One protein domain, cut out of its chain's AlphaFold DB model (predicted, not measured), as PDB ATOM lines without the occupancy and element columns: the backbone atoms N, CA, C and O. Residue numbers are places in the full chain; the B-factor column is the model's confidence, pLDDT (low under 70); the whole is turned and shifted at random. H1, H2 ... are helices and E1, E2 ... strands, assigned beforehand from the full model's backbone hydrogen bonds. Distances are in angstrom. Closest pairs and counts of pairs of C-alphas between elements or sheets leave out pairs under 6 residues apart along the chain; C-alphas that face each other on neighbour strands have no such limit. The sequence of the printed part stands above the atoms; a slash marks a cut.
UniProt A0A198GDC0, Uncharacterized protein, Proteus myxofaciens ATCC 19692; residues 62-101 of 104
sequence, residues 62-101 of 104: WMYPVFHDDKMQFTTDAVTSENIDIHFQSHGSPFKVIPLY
ATOM      1  N   TRP A  62       0.474  40.005  36.362       87.94
ATOM      2  CA  TRP A  62       1.318  40.043  35.177       87.94
ATOM      3  C   TRP A  62       1.407  38.648  34.588       87.94
ATOM      4  O   TRP A  62       1.736  37.698  35.294       87.94
ATOM      5  N   MET A  63       1.118  38.530  33.301       88.38
ATOM      6  CA  MET A  63       1.171  37.281  32.559       88.38
ATOM      7  C   MET A  63       2.448  37.218  31.726       88.38
ATOM      8  O   MET A  63       2.821  38.195  31.074       88.38
ATOM      9  N   TYR A  64       3.103  36.065  31.725       83.94
ATOM     10  CA  TYR A  64       4.333  35.840  30.981       83.94
ATOM     11  C   TYR A  64       4.375  34.412  30.419       83.94
ATOM     12  O   TYR A  64       3.843  33.480  31.031       83.94
ATOM     13  N   PRO A  65       4.989  34.222  29.243       76.81
ATOM     14  CA  PRO A  65       5.195  32.895  28.688       76.81
ATOM     15  C   PRO A  65       6.353  32.195  29.391       76.81
ATOM     16  O   PRO A  65       7.321  32.827  29.819       76.81
ATOM     17  N   VAL A  66       6.263  30.873  29.468       73.88
ATOM     18  CA  VAL A  66       7.304  30.022  30.041       73.88
ATOM     19  C   VAL A  66       7.997  29.268  28.922       73.88
ATOM     20  O   VAL A  66       7.365  28.776  27.991       73.88
ATOM     21  N   PHE A  67       9.322  29.186  28.996       68.31
ATOM     22  CA  PHE A  67      10.093  28.462  27.998       68.31
ATOM     23  C   PHE A  67       9.726  26.967  28.025       68.31
ATOM     24  O   PHE A  67       9.681  26.368  29.098       68.31
ATOM     25  N   HIS A  68       9.481  26.372  26.853       70.56
ATOM     26  CA  HIS A  68       9.036  24.977  26.683       70.56
ATOM     27  C   HIS A  68       7.650  24.617  27.250       70.56
ATOM     28  O   HIS A  68       7.349  23.431  27.385       70.56
ATOM     29  N   ASP A  69       6.795  25.599  27.532       70.50
ATOM     30  CA  ASP A  69       5.388  25.358  27.851       70.50
ATOM     31  C   ASP A  69       4.503  26.255  26.975       70.50
ATOM     32  O   ASP A  69       4.760  27.448  26.818       70.50
ATOM     33  N   ASP A  70       3.444  25.680  26.409       72.06
ATOM     34  CA  ASP A  70       2.438  26.432  25.651       72.06
ATOM     35  C   ASP A  70       1.523  27.247  26.584       72.06
ATOM     36  O   ASP A  70       0.712  28.066  26.138       72.06
ATOM     37  N   LYS A  71       1.617  27.016  27.898       78.50
ATOM     38  CA  LYS A  71       0.835  27.713  28.912       78.50
ATOM     39  C   LYS A  71       1.513  29.005  29.349       78.50
ATOM     40  O   LYS A  71       2.689  29.050  29.702       78.50
ATOM     41  N   MET A  72       0.701  30.050  29.433       81.56
ATOM     42  CA  MET A  72       1.065  31.282  30.120       81.56
ATOM     43  C   MET A  72       1.027  31.068  31.636       81.56
ATOM     44  O   MET A  72       0.083  30.469  32.158       81.56
ATOM     45  N   GLN A  73       2.016  31.604  32.346       85.50
ATOM     46  CA  GLN A  73       1.966  31.761  33.798       85.50
ATOM     47  C   GLN A  73       1.603  33.200  34.161       85.50
ATOM     48  O   GLN A  73       1.696  34.108  33.333       85.50
ATOM     49  N   PHE A  74       1.165  33.407  35.402       87.81
ATOM     50  CA  PHE A  74       0.909  34.738  35.931       87.81
ATOM     51  C   PHE A  74       1.441  34.882  37.358       87.81
ATOM     52  O   PHE A  74       1.451  33.923  38.127       87.81
ATOM     53  N   THR A  75       1.851  36.098  37.707       85.56
ATOM     54  CA  THR A  75       2.197  36.503  39.073       85.56
ATOM     55  C   THR A  75       1.343  37.695  39.490       85.56
ATOM     56  O   THR A  75       0.950  38.497  38.649       85.56
ATOM     57  N   THR A  76       1.036  37.816  40.779       88.00
ATOM     58  CA  THR A  76       0.399  39.009  41.367       88.00
ATOM     59  C   THR A  76       1.403  39.896  42.099       88.00
ATOM     60  O   THR A  76       1.007  40.882  42.708       88.00
ATOM     61  N   ASP A  77       2.686  39.533  42.085       86.75
ATOM     62  CA  ASP A  77       3.753  40.309  42.707       86.75
ATOM     63  C   ASP A  77       4.481  41.168  41.666       86.75
ATOM     64  O   ASP A  77       5.059  40.648  40.705       86.75
ATOM     65  N   ALA A  78       4.463  42.486  41.880       80.19
ATOM     66  CA  ALA A  78       5.068  43.472  40.992       80.19
ATOM     67  C   ALA A  78       6.586  43.281  40.896       80.19
ATOM     68  O   ALA A  78       7.139  43.295  39.798       80.19
ATOM     69  N   VAL A  79       7.243  43.008  42.028       82.31
ATOM     70  CA  VAL A  79       8.698  42.813  42.081       82.31
ATOM     71  C   VAL A  79       9.082  41.558  41.311       82.31
ATOM     72  O   VAL A  79      10.000  41.591  40.494       82.31
ATOM     73  N   THR A  80       8.351  40.458  41.503       80.94
ATOM     74  CA  THR A  80       8.531  39.254  40.687       80.94
ATOM     75  C   THR A  80       8.389  39.585  39.205       80.94
ATOM     76  O   THR A  80       9.233  39.143  38.438       80.94
ATOM     77  N   SER A  81       7.392  40.386  38.805       77.31
ATOM     78  CA  SER A  81       7.152  40.736  37.397       77.31
ATOM     79  C   SER A  81       8.293  41.521  36.736       77.31
ATOM     80  O   SER A  81       8.617  41.265  35.577       77.31
ATOM     81  N   GLU A  82       8.929  42.432  37.476       74.94
ATOM     82  CA  GLU A  82      10.055  43.245  36.997       74.94
ATOM     83  C   GLU A  82      11.335  42.420  36.821       74.94
ATOM     84  O   GLU A  82      12.189  42.772  36.011       74.94
ATOM     85  N   ASN A  83      11.447  41.306  37.551       73.94
ATOM     86  CA  ASN A  83      12.609  40.418  37.554       73.94
ATOM     87  C   ASN A  83      12.412  39.155  36.693       73.94
ATOM     88  O   ASN A  83      13.210  38.219  36.776       73.94
ATOM     89  N   ILE A  84      11.356  39.092  35.872       72.75
ATOM     90  CA  ILE A  84      11.180  37.998  34.907       72.75
ATOM     91  C   ILE A  84      12.187  38.200  33.768       72.75
ATOM     92  O   ILE A  84      11.917  38.892  32.786       72.75
ATOM     93  N   ASP A  85      13.350  37.560  33.893       59.19
ATOM     94  CA  ASP A  85      14.381  37.527  32.856       59.19
ATOM     95  C   ASP A  85      13.947  36.641  31.682       59.19
ATOM     96  O   ASP A  85      14.142  35.420  31.660       59.19
ATOM     97  N   ILE A  86      13.371  37.262  30.657       62.28
ATOM     98  CA  ILE A  86      12.961  36.571  29.434       62.28
ATOM     99  C   ILE A  86      14.200  36.345  28.558       62.28
ATOM    100  O   ILE A  86      14.597  37.185  27.752       62.28
ATOM    101  N   HIS A  87      14.832  35.185  28.736       53.16
ATOM    102  CA  HIS A  87      15.968  34.748  27.926       53.16
ATOM    103  C   HIS A  87      15.527  34.386  26.498       53.16
ATOM    104  O   HIS A  87      14.618  33.586  26.279       53.16
ATOM    105  N   PHE A  88      16.204  34.970  25.510       52.91
ATOM    106  CA  PHE A  88      15.956  34.760  24.086       52.91
ATOM    107  C   PHE A  88      16.660  33.505  23.550       52.91
ATOM    108  O   PHE A  88      17.821  33.262  23.873       52.91
ATOM    109  N   GLN A  89      16.030  32.797  22.605       49.19
ATOM    110  CA  GLN A  89      16.741  31.978  21.615       49.19
ATOM    111  C   GLN A  89      16.702  32.669  20.242       49.19
ATOM    112  O   GLN A  89      15.637  33.092  19.802       49.19
ATOM    113  N   SER A  90      17.894  32.825  19.649       52.88
ATOM    114  CA  SER A  90      18.376  33.321  18.331       52.88
ATOM    115  C   SER A  90      17.504  34.070  17.298       52.88
ATOM    116  O   SER A  90      18.087  34.566  16.334       52.88
ATOM    117  N   HIS A  91      16.181  34.216  17.422       54.94
ATOM    118  CA  HIS A  91      15.312  34.739  16.353       54.94
ATOM    119  C   HIS A  91      14.320  35.841  16.781       54.94
ATOM    120  O   HIS A  91      13.270  36.014  16.171       54.94
ATOM    121  N   GLY A  92      14.716  36.686  17.739       56.75
ATOM    122  CA  GLY A  92      14.560  38.130  17.511       56.75
ATOM    123  C   GLY A  92      13.344  38.880  18.065       56.75
ATOM    124  O   GLY A  92      13.066  39.962  17.558       56.75
ATOM    125  N   SER A  93      12.653  38.436  19.118       54.31
ATOM    126  CA  SER A  93      11.827  39.365  19.919       54.31
ATOM    127  C   SER A  93      11.677  38.898  21.366       54.31
ATOM    128  O   SER A  93      11.473  37.702  21.578       54.31
ATOM    129  N   PRO A  94      11.791  39.802  22.361       57.06
ATOM    130  CA  PRO A  94      11.555  39.435  23.747       57.06
ATOM    131  C   PRO A  94      10.089  39.064  23.854       57.06
ATOM    132  O   PRO A  94       9.229  39.791  23.345       57.06
ATOM    133  N   PHE A  95       9.778  37.974  24.549       61.25
ATOM    134  CA  PHE A  95       8.429  37.881  25.075       61.25
ATOM    135  C   PHE A  95       8.206  39.070  26.010       61.25
ATOM    136  O   PHE A  95       9.108  39.488  26.732       61.25
ATOM    137  N   LYS A  96       7.030  39.683  25.934       65.75
ATOM    138  CA  LYS A  96       6.697  40.855  26.738       65.75
ATOM    139  C   LYS A  96       5.808  40.404  27.887       65.75
ATOM    140  O   LYS A  96       4.802  39.746  27.637       65.75
ATOM    141  N   VAL A  97       6.167  40.767  29.118       77.69
ATOM    142  CA  VAL A  97       5.275  40.641  30.277       77.69
ATOM    143  C   VAL A  97       4.025  41.490  30.018       77.69
ATOM    144  O   VAL A  97       4.128  42.668  29.662       77.69
ATOM    145  N   ILE A  98       2.845  40.888  30.157       82.81
ATOM    146  CA  ILE A  98       1.556  41.534  29.893       82.81
ATOM    147  C   ILE A  98       0.883  41.854  31.235       82.81
ATOM    148  O   ILE A  98       0.492  40.918  31.935       82.81
ATOM    149  N   PRO A  99       0.714  43.134  31.611       81.94
ATOM    150  CA  PRO A  99      -0.052  43.493  32.799       81.94
ATOM    151  C   PRO A  99      -1.540  43.167  32.606       81.94
ATOM    152  O   PRO A  99      -2.115  43.402  31.541       81.94
ATOM    153  N   LEU A 100      -2.158  42.625  33.651       82.56
ATOM    154  CA  LEU A 100      -3.576  42.302  33.747       82.56
ATOM    155  C   LEU A 100      -4.226  43.242  34.760       82.56
ATOM    156  O   LEU A 100      -3.762  43.370  35.891       82.56
ATOM    157  N   TYR A 101      -5.331  43.860  34.369       82.56
ATOM    158  CA  TYR A 101      -6.047  44.831  35.190       82.56
ATOM    159  C   TYR A 101      -7.368  44.234  35.671       82.56
ATOM    160  O   TYR A 101      -8.018  43.487  34.934       82.56
TER     161      TYR A 101
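AT A GLANCE: This is residues 62 to 101 of the 104 residues of an uncharacterized protein of Proteus myxofaciens ATCC 19692 (UniProt A0A198GDC0). A small antiparallel sheet, E2, E1, E3, has one short helix on it, and a long loop, residues 83 to 97, runs out from H1 and folds back to E3. The 40 printed residues hold E1, E2, H1, E3 in turn, a mixed class with under half in named elements. The whole is only just compact, close to loose, with a radius of gyration of the C-alphas of 10.4 A, spanning 30 by 19 by 14 A.

IN THESE COORDINATES: Find C-alpha 62 at (1.318, 40.043, 35.177), where E1, residues 62 to 65, begins. E2 is 72 to 75, H1 78 to 82; E3, 98 to 100, ends at (-3.576, 42.302, 33.747).

HOW THE PARTS SIT: Hairpin E1 and E2 has N 64 and O 73 at 2.9 A; antiparallel E1 and E3 have N 63 and O 98 at 2.8 A. H1, its O i to N i+4 pair within hydrogen-bond range, is on the sheet at a height of 8.1 A, closest to E1 at the C-alphas of Ser 81 and Trp 62, 6.3 A. E2, H1, E3 form a split strand-helix-strand unit, E1 between its same-way strands, its crossover right-handed.

THE WHOLE: The printed part has no cut; link H1 to E3 is long. Find pLDDT under 70 at residues 67 and 85 to 96.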